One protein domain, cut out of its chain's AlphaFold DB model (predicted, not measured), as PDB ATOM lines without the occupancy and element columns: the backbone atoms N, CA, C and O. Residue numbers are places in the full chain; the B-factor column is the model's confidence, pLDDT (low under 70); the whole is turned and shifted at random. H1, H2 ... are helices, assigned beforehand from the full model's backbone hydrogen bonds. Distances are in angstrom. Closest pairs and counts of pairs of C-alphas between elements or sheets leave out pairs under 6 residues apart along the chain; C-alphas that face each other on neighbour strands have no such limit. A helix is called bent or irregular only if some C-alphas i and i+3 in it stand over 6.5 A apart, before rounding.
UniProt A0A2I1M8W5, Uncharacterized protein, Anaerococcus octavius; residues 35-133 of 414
ATOM      1  N   LYS A  35      40.116  26.548  22.784       83.25
ATOM      2  CA  LYS A  35      40.445  27.934  23.137       83.25
ATOM      3  C   LYS A  35      40.516  28.834  21.903       83.25
ATOM      4  O   LYS A  35      39.956  29.927  21.925       83.25
ATOM      5  N   TYR A  36      41.213  28.397  20.853       84.06
ATOM      6  CA  TYR A  36      41.357  29.173  19.621       84.06
ATOM      7  C   TYR A  36      40.004  29.405  18.946       84.06
ATOM      8  O   TYR A  36      39.687  30.538  18.599       84.06
ATOM      9  N   ARG A  37      39.185  28.353  18.836       82.62
ATOM     10  CA  ARG A  37      37.843  28.424  18.255       82.62
ATOM     11  C   ARG A  37      36.934  29.354  19.063       82.62
ATOM     12  O   ARG A  37      36.439  30.315  18.500       82.62
ATOM     13  N   LEU A  38      36.829  29.180  20.385       82.94
ATOM     14  CA  LEU A  38      36.041  30.066  21.262       82.94
ATOM     15  C   LEU A  38      36.467  31.539  21.164       82.94
ATOM     16  O   LEU A  38      35.625  32.437  21.168       82.94
ATOM     17  N   ALA A  39      37.776  31.801  21.106       87.12
ATOM     18  CA  ALA A  39      38.295  33.157  20.961       87.12
ATOM     19  C   ALA A  39      37.944  33.747  19.590       87.12
ATOM     20  O   ALA A  39      37.492  34.888  19.519       87.12
ATOM     21  N   ASN A  40      38.120  32.970  18.518       88.12
ATOM     22  CA  ASN A  40      37.772  33.389  17.168       88.12
ATOM     23  C   ASN A  40      36.268  33.650  17.034       88.12
ATOM     24  O   ASN A  40      35.893  34.712  16.554       88.12
ATOM     25  N   ASP A  41      35.420  32.750  17.531       85.94
ATOM     26  CA  ASP A  41      33.962  32.890  17.486       85.94
ATOM     27  C   ASP A  41      33.515  34.157  18.238       85.94
ATOM     28  O   ASP A  41      32.738  34.949  17.710       85.94
ATOM     29  N   SER A  42      34.082  34.428  19.425       88.56
ATOM     30  CA  SER A  42      33.815  35.673  20.165       88.56
ATOM     31  C   SER A  42      34.238  36.919  19.380       88.56
ATOM     32  O   SER A  42      33.464  37.871  19.257       88.56
ATOM     33  N   ILE A  43      35.456  36.924  18.823       91.12
ATOM     34  CA  ILE A  43      35.995  38.063  18.065       91.12
ATOM     35  C   ILE A  43      35.155  38.328  16.815       91.12
ATOM     36  O   ILE A  43      34.792  39.477  16.564       91.12
ATOM     37  N   GLN A  44      34.837  37.289  16.043       90.88
ATOM     38  CA  GLN A  44      34.079  37.409  14.800       90.88
ATOM     39  C   GLN A  44      32.643  37.854  15.065       90.88
ATOM     40  O   GLN A  44      32.171  38.784  14.414       90.88
ATOM     41  N   LEU A  45      31.981  37.280  16.076       91.19
ATOM     42  CA  LEU A  45      30.634  37.688  16.467       91.19
ATOM     43  C   LEU A  45      30.613  39.151  16.918       91.19
ATOM     44  O   LEU A  45      29.832  39.943  16.394       91.19
ATOM     45  N   LYS A  46      31.508  39.548  17.834       92.62
ATOM     46  CA  LYS A  46      31.595  40.942  18.300       92.62
ATOM     47  C   LYS A  46      31.910  41.903  17.158       92.62
ATOM     48  O   LYS A  46      31.327  42.983  17.105       92.62
ATOM     49  N   LYS A  47      32.806  41.527  16.238       93.62
ATOM     50  CA  LYS A  47      33.153  42.339  15.065       93.62
ATOM     51  C   LYS A  47      31.949  42.519  14.140       93.62
ATOM     52  O   LYS A  47      31.627  43.657  13.815       93.62
ATOM     53  N   ALA A  48      31.266  41.436  13.779       93.88
ATOM     54  CA  ALA A  48      30.069  41.480  12.944       93.88
ATOM     55  C   ALA A  48      28.988  42.377  13.561       93.88
ATOM     56  O   ALA A  48      28.493  43.303  12.921       93.88
ATOM     57  N   VAL A  49      28.691  42.178  14.847       94.31
ATOM     58  CA  VAL A  49      27.705  42.983  15.577       94.31
ATOM     59  C   VAL A  49      28.130  44.453  15.673       94.31
ATOM     60  O   VAL A  49      27.286  45.341  15.560       94.31
ATOM     61  N   ASN A  50      29.425  44.743  15.832       94.56
ATOM     62  CA  ASN A  50      29.947  46.110  15.841       94.56
ATOM     63  C   ASN A  50      29.748  46.833  14.504       94.56
ATOM     64  O   ASN A  50      29.336  47.992  14.495       94.56
ATOM     65  N   GLU A  51      30.041  46.174  13.384       94.50
ATOM     66  CA  GLU A  51      29.857  46.777  12.060       94.50
ATOM     67  C   GLU A  51      28.366  46.981  11.751       94.50
ATOM     68  O   GLU A  51      27.965  48.074  11.341       94.50
ATOM     69  N   MET A  52      27.508  46.008  12.083       95.06
ATOM     70  CA  MET A  52      26.055  46.177  11.957       95.06
ATOM     71  C   MET A  52      25.508  47.302  12.859       95.06
ATOM     72  O   MET A  52      24.625  48.068  12.464       95.06
ATOM     73  N   SER A  53      26.053  47.452  14.068       94.50
ATOM     74  CA  SER A  53      25.731  48.523  15.023       94.50
ATOM     75  C   SER A  53      26.036  49.916  14.457       94.50
ATOM     76  O   SER A  53      25.175  50.800  14.497       94.50
ATOM     77  N   LYS A  54      27.220  50.108  13.853       93.38
ATOM     78  CA  LYS A  54      27.606  51.379  13.210       93.38
ATOM     79  C   LYS A  54      26.634  51.774  12.103       93.38
ATOM     80  O   LYS A  54      26.216  52.927  12.036       93.38
ATOM     81  N   ASP A  55      26.230  50.809  11.281       91.75
ATOM     82  CA  ASP A  55      25.337  51.046  10.147       91.75
ATOM     83  C   ASP A  55      23.881  51.299  10.555       91.75
ATOM     84  O   ASP A  55      23.148  52.000   9.849       91.75
ATOM     85  N   THR A  56      23.441  50.730  11.676       92.56
ATOM     86  CA  THR A  56      22.070  50.881  12.189       92.56
ATOM     87  C   THR A  56      21.916  52.030  13.187       92.56
ATOM     88  O   THR A  56      20.782  52.441  13.469       92.56
ATOM     89  N   GLY A  57      23.024  52.540  13.734       89.50
ATOM     90  CA  GLY A  57      23.065  53.577  14.767       89.50
ATOM     91  C   GLY A  57      22.630  53.101  16.159       89.50
ATOM     92  O   GLY A  57      22.440  53.928  17.053       89.50
ATOM     93  N   ILE A  58      22.439  51.794  16.358       91.69
ATOM     94  CA  ILE A  58      22.071  51.215  17.655       91.69
ATOM     95  C   ILE A  58      23.353  50.920  18.426       91.69
ATOM     96  O   ILE A  58      24.145  50.088  18.010       91.69
ATOM     97  N   LYS A  59      23.553  51.571  19.575       90.06
ATOM     98  CA  LYS A  59      24.740  51.331  20.405       90.06
ATOM     99  C   LYS A  59      24.664  49.972  21.094       90.06
ATOM    100  O   LYS A  59      23.642  49.640  21.688       90.06
ATOM    101  N   ILE A  60      25.787  49.262  21.111       89.88
ATOM    102  CA  ILE A  60      25.987  48.040  21.889       89.88
ATOM    103  C   ILE A  60      27.347  48.080  22.579       89.88
ATOM    104  O   ILE A  60      28.325  48.585  22.026       89.88
ATOM    105  N   ASN A  61      27.409  47.567  23.807       87.94
ATOM    106  CA  ASN A  61      28.672  47.389  24.513       87.94
ATOM    107  C   ASN A  61      29.303  46.048  24.106       87.94
ATOM    108  O   ASN A  61      28.794  44.995  24.493       87.94
ATOM    109  N   ASN A  62      30.407  46.097  23.356       84.88
ATOM    110  CA  ASN A  62      31.161  44.919  22.906       84.88
ATOM    111  C   ASN A  62      32.251  44.450  23.885       84.88
ATOM    112  O   ASN A  62      32.790  43.354  23.717       84.88
ATOM    113  N   ASP A  63      32.536  45.226  24.931       84.00
ATOM    114  CA  ASP A  63      33.569  44.895  25.919       84.00
ATOM    115  C   ASP A  63      33.064  43.907  26.981       84.00
ATOM    116  O   ASP A  63      33.852  43.276  27.686       84.00
ATOM    117  N   ARG A  64      31.740  43.727  27.096       86.81
ATOM    118  CA  ARG A  64      31.157  42.717  27.992       86.81
ATOM    119  C   ARG A  64      31.242  41.306  27.397       86.81
ATOM    120  O   ARG A  64      31.438  41.103  26.196       86.81
ATOM    121  N   LYS A  65      31.068  40.311  28.268       87.12
ATOM    122  CA  LYS A  65      30.879  38.913  27.861       87.12
ATOM    123  C   LYS A  65      29.594  38.759  27.044       87.12
ATOM    124  O   LYS A  65      28.631  39.501  27.249       87.12
ATOM    125  N   ILE A  66      29.578  37.775  26.152       86.69
ATOM    126  CA  ILE A  66      28.440  37.473  25.284       86.69
ATOM    127  C   ILE A  66      27.427  36.692  26.132       86.69
ATOM    128  O   ILE A  66      27.583  35.499  26.368       86.69
ATOM    129  N   SER A  67      26.434  37.395  26.677       86.38
ATOM    130  CA  SER A  67      25.334  36.830  27.470       86.38
ATOM    131  C   SER A  67      24.046  36.707  26.655       86.38
ATOM    132  O   SER A  67      23.954  37.247  25.553       86.38
ATOM    133  N   LYS A  68      23.010  36.062  27.216       85.00
ATOM    134  CA  LYS A  68      21.679  36.016  26.577       85.00
ATOM    135  C   LYS A  68      21.140  37.421  26.281       85.00
ATOM    136  O   LYS A  68      20.521  37.631  25.246       85.00
ATOM    137  N   ASP A  69      21.415  38.389  27.151       87.56
ATOM    138  CA  ASP A  69      20.995  39.779  26.941       87.56
ATOM    139  C   ASP A  69      21.818  40.479  25.855       87.56
ATOM    140  O   ASP A  69      21.253  41.228  25.061       87.56
ATOM    141  N   TYR A  70      23.123  40.187  25.753       90.31
ATOM    142  CA  TYR A  70      23.931  40.656  24.625       90.31
ATOM    143  C   TYR A  70      23.374  40.140  23.296       90.31
ATOM    144  O   TYR A  70      23.220  40.926  22.366       90.31
ATOM    145  N   ILE A  71      23.031  38.848  23.219       89.44
ATOM    146  CA  ILE A  71      22.455  38.253  22.007       89.44
ATOM    147  C   ILE A  71      21.125  38.920  21.649       89.44
ATOM    148  O   ILE A  71      20.977  39.343  20.514       89.44
ATOM    149  N   LYS A  72      20.224  39.142  22.615       89.44
ATOM    150  CA  LYS A  72      18.952  39.853  22.374       89.44
ATOM    151  C   LYS A  72      19.136  41.284  21.866       89.44
ATOM    152  O   LYS A  72      18.303  41.791  21.119       89.44
ATOM    153  N   GLU A  73      20.168  41.987  22.327       91.94
ATOM    154  CA  GLU A  73      20.499  43.313  21.797       91.94
ATOM    155  C   GLU A  73      21.075  43.214  20.380       91.94
ATOM    156  O   GLU A  73      20.686  43.995  19.513       91.94
ATOM    157  N   ALA A  74      21.950  42.236  20.134       91.81
ATOM    158  CA  ALA A  74      22.512  41.960  18.820       91.81
ATOM    159  C   ALA A  74      21.443  41.526  17.800       91.81
ATOM    160  O   ALA A  74      21.516  41.959  16.656       91.81
ATOM    161  N   ASP A  75      20.415  40.778  18.214       92.81
ATOM    162  CA  ASP A  75      19.287  40.366  17.370       92.81
ATOM    163  C   ASP A  75      18.564  41.589  16.803       92.81
ATOM    164  O   ASP A  75      18.374  41.707  15.597       92.81
ATOM    165  N   LYS A  76      18.261  42.575  17.656       94.31
ATOM    166  CA  LYS A  76      17.623  43.832  17.227       94.31
ATOM    167  C   LYS A  76      18.476  44.602  16.220       94.31
ATOM    168  O   LYS A  76      17.947  45.283  15.341       94.31
ATOM    169  N   ILE A  77      19.799  44.541  16.378       94.94
ATOM    170  CA  ILE A  77      20.749  45.164  15.454       94.94
ATOM    171  C   ILE A  77      20.735  44.413  14.124       94.94
ATOM    172  O   ILE A  77      20.600  45.053  13.082       94.94
ATOM    173  N   ALA A  78      20.825  43.084  14.159       93.94
ATOM    174  CA  ALA A  78      20.839  42.221  12.986       93.94
ATOM    175  C   ALA A  78      19.531  42.320  12.185       93.94
ATOM    176  O   ALA A  78      19.585  42.514  10.978       93.94
ATOM    177  N   GLU A  79      18.366  42.299  12.838       94.50
ATOM    178  CA  GLU A  79      17.054  42.468  12.195       94.50
ATOM    179  C   GLU A  79      16.937  43.821  11.483       94.50
ATOM    180  O   GLU A  79      16.512  43.905  10.326       94.50
ATOM    181  N   LYS A  80      17.359  44.904  12.151       95.69
ATOM    182  CA  LYS A  80      17.356  46.244  11.554       95.69
ATOM    183  C   LYS A  80      18.360  46.352  10.406       95.69
ATOM    184  O   LYS A  80      18.078  47.030   9.420       95.69
ATOM    185  N   TYR A  81      19.519  45.715  10.534       95.06
ATOM    186  CA  TYR A  81      20.560  45.688   9.509       95.06
ATOM    187  C   TYR A  81      20.102  44.920   8.265       95.06
ATOM    188  O   TYR A  81      20.156  45.464   7.162       95.06
ATOM    189  N   ALA A  82      19.559  43.716   8.452       93.25
ATOM    190  CA  ALA A  82      18.983  42.896   7.395       93.25
ATOM    191  C   ALA A  82      17.852  43.632   6.675       93.25
ATOM    192  O   ALA A  82      17.852  43.708   5.453       93.25
ATOM    193  N   SER A  83      16.958  44.289   7.423       93.56
ATOM    194  CA  SER A  83      15.885  45.104   6.840       93.56
ATOM    195  C   SER A  83      16.416  46.302   6.042       93.56
ATOM    196  O   SER A  83      15.883  46.622   4.983       93.56
ATOM    197  N   LYS A  84      17.471  46.975   6.527       93.50
ATOM    198  CA  LYS A  84      18.079  48.140   5.857       93.50
ATOM    199  C   LYS A  84      18.701  47.774   4.504       93.50
ATOM    200  O   LYS A  84      18.645  48.592   3.590       93.50
ATOM    201  N   TYR A  85      19.299  46.588   4.404       90.69
ATOM    202  CA  TYR A  85      20.017  46.120   3.212       90.69
ATOM    203  C   TYR A  85      19.288  45.001   2.447       90.69
ATOM    204  O   TYR A  85      19.829  44.441   1.498       90.69
ATOM    205  N   ASN A  86      18.052  44.678   2.841       90.31
ATOM    206  CA  ASN A  86      17.252  43.589   2.278       90.31
ATOM    207  C   ASN A  86      18.000  42.234   2.246       90.31
ATOM    208  O   ASN A  86      17.887  41.481   1.280       90.31
ATOM    209  N   ILE A  87      18.796  41.947   3.283       90.19
ATOM    210  CA  ILE A  87      19.548  40.691   3.412       90.19
ATOM    211  C   ILE A  87      18.600  39.608   3.921       90.19
ATOM    212  O   ILE A  87      17.890  39.822   4.904       90.19
ATOM    213  N   LYS A  88      18.607  38.452   3.259       87.19
ATOM    214  CA  LYS A  88      17.813  37.278   3.642       87.19
ATOM    215  C   LYS A  88      18.619  36.282   4.471       87.19
ATOM    216  O   LYS A  88      19.838  36.199   4.322       87.19
ATOM    217  N   SER A  89      17.938  35.526   5.328       83.19
ATOM    218  CA  SER A  89      18.562  34.453   6.109       83.19
ATOM    219  C   SER A  89      18.935  33.247   5.240       83.19
ATOM    220  O   SER A  89      18.418  33.067   4.134       83.19
ATOM    221  N   ASP A  90      19.823  32.391   5.749       78.88
ATOM    222  CA  ASP A  90      20.211  31.145   5.074       78.88
ATOM    223  C   ASP A  90      18.994  30.244   4.809       78.88
ATOM    224  O   ASP A  90      18.868  29.680   3.724       78.88
ATOM    225  N   ASP A  91      18.056  30.162   5.756       79.50
ATOM    226  CA  ASP A  91      16.826  29.376   5.604       79.50
ATOM    227  C   ASP A  91      15.925  29.921   4.492       79.50
ATOM    228  O   ASP A  91      15.380  29.148   3.703       79.50
ATOM    229  N   GLU A  92      15.789  31.247   4.397       83.88
ATOM    230  CA  GLU A  92      15.031  31.875   3.314       83.88
ATOM    231  C   GLU A  92      15.659  31.580   1.948       83.88
ATOM    232  O   GLU A  92      14.938  31.348   0.980       83.88
ATOM    233  N   LEU A  93      16.993  31.583   1.865       84.00
ATOM    234  CA  LEU A  93      17.746  31.311   0.638       84.00
ATOM    235  C   LEU A  93      17.673  29.848   0.220       84.00
ATOM    236  O   LEU A  93      17.442  29.566  -0.952       84.00
ATOM    237  N   ASN A  94      17.792  28.926   1.172       80.88
ATOM    238  CA  ASN A  94      17.727  27.490   0.909       80.88
ATOM    239  C   ASN A  94      16.333  27.029   0.452       80.88
ATOM    240  O   ASN A  94      16.211  26.004  -0.213       80.88
ATOM    241  N   GLN A  95      15.281  27.768   0.813       86.81
ATOM    242  CA  GLN A  95      13.906  27.488   0.393       86.81
ATOM    243  C   GLN A  95      13.528  28.165  -0.931       86.81
ATOM    244  O   GLN A  95      12.466  27.867  -1.482       86.81
ATOM    245  N   MET A  96      14.361  29.077  -1.442       86.38
ATOM    246  CA  MET A  96      14.065  29.790  -2.677       86.38
ATOM    247  C   MET A  96      14.300  28.906  -3.909       86.38
ATOM    248  O   MET A  96      15.334  28.243  -4.015       86.38
ATOM    249  N   PRO A  97      13.377  28.931  -4.887       87.75
ATOM    250  CA  PRO A  97      13.634  28.407  -6.221       87.75
ATOM    251  C   PRO A  97      14.890  29.040  -6.841       87.75
ATOM    252  O   PRO A  97      15.153  30.228  -6.654       87.75
ATOM    253  N   GLU A  98      15.648  28.270  -7.626       85.62
ATOM    254  CA  GLU A  98      16.933  28.704  -8.202       85.62
ATOM    255  C   GLU A  98      16.826  30.025  -8.989       85.62
ATOM    256  O   GLU A  98      17.666  30.913  -8.864       85.62
ATOM    257  N   ASN A  99      15.745  30.203  -9.749       87.56
ATOM    258  CA  ASN A  99      15.460  31.430 -10.494       87.56
ATOM    259  C   ASN A  99      15.224  32.651  -9.586       87.56
ATOM    260  O   ASN A  99      15.623  33.761  -9.937       87.56
ATOM    261  N   GLU A 100      14.596  32.467  -8.424       88.25
ATOM    262  CA  GLU A 100      14.370  33.542  -7.452       88.25
ATOM    263  C   GLU A 100      15.653  33.907  -6.703       88.25
ATOM    264  O   GLU A 100      15.914  35.091  -6.480       88.25
ATOM    265  N   PHE A 101      16.481  32.909  -6.385       85.81
ATOM    266  CA  PHE A 101      17.801  33.107  -5.790       85.81
ATOM    267  C   PHE A 101      18.728  33.909  -6.715       85.81
ATOM    268  O   PHE A 101      19.336  34.891  -6.286       85.81
ATOM    269  N   MET A 102      18.776  33.554  -8.003       86.19
ATOM    270  CA  MET A 102      19.552  34.295  -9.005       86.19
ATOM    271  C   MET A 102      19.084  35.754  -9.117       86.19
ATOM    272  O   MET A 102      19.898  36.671  -9.027       86.19
ATOM    273  N   ALA A 103      17.771  35.982  -9.219       88.12
ATOM    274  CA  ALA A 103      17.201  37.327  -9.302       88.12
ATOM    275  C   ALA A 103      17.372  38.147  -8.008       88.12
ATOM    276  O   ALA A 103      17.326  39.379  -8.027       88.12
ATOM    277  N   TYR A 104      17.495  37.495  -6.851       87.56
ATOM    278  CA  TYR A 104      17.858  38.153  -5.598       87.56
ATOM    279  C   TYR A 104      19.316  38.628  -5.636       87.56
ATOM    280  O   TYR A 104      19.556  39.808  -5.383       87.56
ATOM    281  N   ASN A 105      20.258  37.755  -6.012       85.31
ATOM    282  CA  ASN A 105      21.679  38.105  -6.080       85.31
ATOM    283  C   ASN A 105      21.943  39.231  -7.086       85.31
ATOM    284  O   ASN A 105      22.652  40.177  -6.760       85.31
ATOM    285  N   GLU A 106      21.310  39.188  -8.261       87.00
ATOM    286  CA  GLU A 106      21.442  40.236  -9.280       87.00
ATOM    287  C   GLU A 106      20.984  41.607  -8.749       87.00
ATOM    288  O   GLU A 106      21.724  42.586  -8.822       87.00
ATOM    289  N   ARG A 107      19.813  41.675  -8.096       88.12
ATOM    290  CA  ARG A 107      19.311  42.918  -7.478       88.12
ATOM    291  C   ARG A 107      20.233  43.458  -6.386       88.12
ATOM    292  O   ARG A 107      20.327  44.669  -6.198       88.12
ATOM    293  N   GLN A 108      20.872  42.568  -5.639       87.12
ATOM    294  CA  GLN A 108      21.799  42.939  -4.577       87.12
ATOM    295  C   GLN A 108      23.132  43.464  -5.126       87.12
ATOM    296  O   GLN A 108      23.640  44.485  -4.650       87.12
ATOM    297  N   GLU A 109      23.667  42.822  -6.166       84.19
ATOM    298  CA  GLU A 109      24.851  43.296  -6.884       84.19
ATOM    299  C   GLU A 109      24.597  44.649  -7.565       84.19
ATOM    300  O   GLU A 109      25.448  45.535  -7.491       84.19
ATOM    301  N   GLU A 110      23.413  44.872  -8.143       87.44
ATOM    302  CA  GLU A 110      23.029  46.177  -8.697       87.44
ATOM    303  C   GLU A 110      22.929  47.270  -7.620       87.44
ATOM    304  O   GLU A 110      23.377  48.400  -7.831       87.44
ATOM    305  N   ALA A 111      22.358  46.949  -6.455       86.06
ATOM    306  CA  ALA A 111      22.121  47.917  -5.386       86.06
ATOM    307  C   ALA A 111      23.394  48.301  -4.610       86.06
ATOM    308  O   ALA A 111      23.530  49.452  -4.183       86.06
ATOM    309  N   TYR A 112      24.321  47.356  -4.411       87.25
ATOM    310  CA  TYR A 112      25.469  47.536  -3.511       87.25
ATOM    311  C   TYR A 112      26.834  47.209  -4.131       87.25
ATOM    312  O   TYR A 112      27.860  47.481  -3.496       87.25
ATOM    313  N   ASN A 113      26.880  46.701  -5.367       87.62
ATOM    314  CA  ASN A 113      28.105  46.375  -6.102       87.62
ATOM    315  C   ASN A 113      29.061  45.517  -5.241       87.62
ATOM    316  O   ASN A 113      28.628  44.647  -4.486       87.62
ATOM    317  N   SER A 114      30.366  45.791  -5.278       78.81
ATOM    318  CA  SER A 114      31.388  45.080  -4.504       78.81
ATOM    319  C   SER A 114      31.192  45.122  -2.985       78.81
ATOM    320  O   SER A 114      31.772  44.298  -2.281       78.81
ATOM    321  N   ARG A 115      30.376  46.050  -2.464       84.50
ATOM    322  CA  ARG A 115      30.098  46.173  -1.029       84.50
ATOM    323  C   ARG A 115      29.053  45.166  -0.547       84.50
ATOM    324  O   ARG A 115      29.006  44.903   0.651       84.50
ATOM    325  N   TYR A 116      28.256  44.579  -1.446       83.62
ATOM    326  CA  TYR A 116      27.252  43.571  -1.098       83.62
ATOM    327  C   TYR A 116      27.848  42.429  -0.266       83.62
ATOM    328  O   TYR A 116      27.403  42.179   0.851       83.62
ATOM    329  N   TRP A 117      28.922  41.817  -0.774       84.00
ATOM    330  CA  TRP A 117      29.602  40.694  -0.131       84.00
ATOM    331  C   TRP A 117      30.111  41.031   1.270       84.00
ATOM    332  O   TRP A 117      30.062  40.197   2.169       84.00
ATOM    333  N   GLU A 118      30.571  42.265   1.481       88.06
ATOM    334  CA  GLU A 118      30.997  42.719   2.802       88.06
ATOM    335  C   GLU A 118      29.802  42.846   3.760       88.06
ATOM    336  O   GLU A 118      29.851  42.300   4.863       88.06
ATOM    337  N   LEU A 119      28.721  43.513   3.339       88.12
ATOM    338  CA  LEU A 119      27.518  43.704   4.162       88.12
ATOM    339  C   LEU A 119      26.891  42.360   4.550       88.12
ATOM    340  O   LEU A 119      26.572  42.105   5.713       88.12
ATOM    341  N   GLU A 120      26.770  41.477   3.566       88.75
ATOM    342  CA  GLU A 120      26.230  40.143   3.744       88.75
ATOM    343  C   GLU A 120      27.117  39.292   4.662       88.75
ATOM    344  O   GLU A 120      26.604  38.594   5.538       88.75
ATOM    345  N   SER A 121      28.448  39.403   4.541       90.69
ATOM    346  CA  SER A 121      29.382  38.634   5.369       90.69
ATOM    347  C   SER A 121      29.205  38.904   6.862       90.69
ATOM    348  O   SER A 121      29.297  37.968   7.655       90.69
ATOM    349  N   TYR A 122      28.909  40.145   7.267       92.12
ATOM    350  CA  TYR A 122      28.692  40.471   8.677       92.12
ATOM    351  C   TYR A 122      27.417  39.815   9.206       92.12
ATOM    352  O   TYR A 122      27.450  39.180  10.261       92.12
ATOM    353  N   TYR A 123      26.315  39.914   8.457       90.88
ATOM    354  CA  TYR A 123      25.053  39.289   8.843       90.88
ATOM    355  C   TYR A 123      25.174  37.760   8.890       90.88
ATOM    356  O   TYR A 123      24.844  37.153   9.907       90.88
ATOM    357  N   ARG A 124      25.749  37.145   7.850       88.88
ATOM    358  CA  ARG A 124      25.966  35.693   7.788       88.88
ATOM    359  C   ARG A 124      26.923  35.194   8.863       88.88
ATOM    360  O   ARG A 124      26.678  34.146   9.445       88.88
ATOM    361  N   THR A 125      27.988  35.933   9.175       89.56
ATOM    362  CA  THR A 125      28.905  35.567  10.271       89.56
ATOM    363  C   THR A 125      28.168  35.555  11.607       89.56
ATOM    364  O   THR A 125      28.334  34.628  12.397       89.56
ATOM    365  N   TYR A 126      27.336  36.569  11.863       89.56
ATOM    366  CA  TYR A 126      26.527  36.628  13.073       89.56
ATOM    367  C   TYR A 126      25.517  35.478  13.141       89.56
ATOM    368  O   TYR A 126      25.517  34.743  14.127       89.56
ATOM    369  N   GLU A 127      24.705  35.294  12.096       86.12
ATOM    370  CA  GLU A 127      23.698  34.232  12.037       86.12
ATOM    371  C   GLU A 127      24.330  32.842  12.088       86.12
ATOM    372  O   GLU A 127      23.839  32.011  12.832       86.12
ATOM    373  N   SER A 128      25.460  32.589  11.424       82.88
ATOM    374  CA  SER A 128      26.165  31.300  11.478       82.88
ATOM    375  C   SER A 128      26.664  30.964  12.886       82.88
ATOM    376  O   SER A 128      26.435  29.863  13.393       82.88
ATOM    377  N   ILE A 129      27.309  31.918  13.567       80.19
ATOM    378  CA  ILE A 129      27.788  31.695  14.937       80.19
ATOM    379  C   ILE A 129      26.588  31.550  15.884       80.19
ATOM    380  O   ILE A 129      26.607  30.708  16.780       80.19
ATOM    381  N   LYS A 130      25.511  32.316  15.675       78.75
ATOM    382  CA  LYS A 130      24.279  32.257  16.470       78.75
ATOM    383  C   LYS A 130      23.443  30.996  16.218       78.75
ATOM    384  O   LYS A 130      22.888  30.468  17.173       78.75
ATOM    385  N   SER A 131      23.341  30.489  14.996       69.38
ATOM    386  CA  SER A 131      22.558  29.296  14.640       69.38
ATOM    387  C   SER A 131      23.242  28.032  15.142       69.38
ATOM    388  O   SER A 131      22.608  27.213  15.803       69.38
ATOM    389  N   THR A 132      24.574  27.978  15.031       60.47
ATOM    390  CA  THR A 132      25.424  27.030  15.776       60.47
ATOM    391  C   THR A 132      25.143  27.101  17.288       60.47
ATOM    392  O   THR A 132      25.372  26.152  18.032       60.47
ATOM    393  N   SER A 133      24.574  28.213  17.760       55.62
ATOM    394  CA  SER A 133      24.269  28.491  19.160       55.62
ATOM    395  C   SER A 133      22.806  28.367  19.588       55.62
ATOM    396  O   SER A 133      22.543  28.502  20.787       55.62
TER     397      SER A 133
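What this domain is: This is residues 35 to 133 of the 414 residues of an uncharacterized protein of Anaerococcus octavius (UniProt A0A2I1M8W5). Three helical parts, H1, H2 and H4b, the second arm of the bent helix H4, pack on one another in a small cluster with their centres in a triangle, and H4 folds back at its bend so that its arms H4a and H4b make a V. The first arm, H4a, reaches away from this cluster, and together with the short helix H3 it makes a looser end of the domain with few contacts. The start of H1, residues 35 to 40, sticks out. The printed part has 99 residues with four named helices, in the order H1, H2, H3, H4, and no named strand; its class is all helix. It is compact, with a radius of gyration of the C-alphas of 14.2 A, yet elongated in outline, spanning 42 by 27 by 22 A.

Where its parts are: H4, residues 98 to 131, was assigned as one helix by its hydrogen bonds but is bent: C-alphas 111 and 114 are 9.7 A apart, where about 5 A is found in a regular helix. Its arm H4a, residues 98 to 111, is 20.1 A long and begins with C-alpha 98 at (16.933, 28.704, -8.202). Its arm H4b, residues 114 to 131, is 26.3 A long, has a kink of 25 degrees near residue 123 and ends with C-alpha 131 at (22.558, 29.296, 14.640). H1, residues 35 to 56, is 31.4 A long and begins with C-alpha 35 at (40.445, 27.934, 23.137). H2, residues 68 to 85, is 25.5 A long. H3, residues 90 to 94, is 6.1 A long.

How they stand to each other: H4b, with residues 122 to 129 alone, touches H1; the closest C-alphas, of Ala 48 and Tyr 122, are 4.6 A apart. The two run opposite ways at a steep tilt of 53 degrees. H4b, with residues 119 to 126 alone, touches residues 78 to 85 of H2, opposite ways at a shallow tilt of 30 degrees; the closest C-alphas, of Ala 78 and Tyr 123, are 6.6 A apart. H1, with residues 49 to 56 alone, touches H2, the same way at a steep tilt of 50 degrees; the closest C-alphas, of Ser 53 and Ile 77, are 6.0 A apart. The helix packing is mostly crossed, but only just: of these three pairs, 1 is at a shallow tilt. H4a and H4b are close but not clearly touching, opposite ways at a steep tilt of 56 degrees; the closest C-alphas, of Glu 109 and Tyr 116, are 6.3 A apart. H3 is close to H4a but not clearly touching, with the closest C-alphas, of Leu 93 and Phe 101, 6.7 A apart. H4a is apart from H1 and H2. Every O i to N i+4 pair is within hydrogen-bond range in H1, H3 and H4a; in H2 13 of 14 are, and in H4b 12 of 14.

The domain as a whole: The two C-alphas farthest apart, of Arg 64 and Asn 99, are 43.1 A apart. The printed part has no cut. The link from H1 to H2, 11 residues, is long; those from H2 to H3 and from H3 to H4 are tight. The mean pLDDT of the printed part is 87.6, and residues 131 to 133 are under 70.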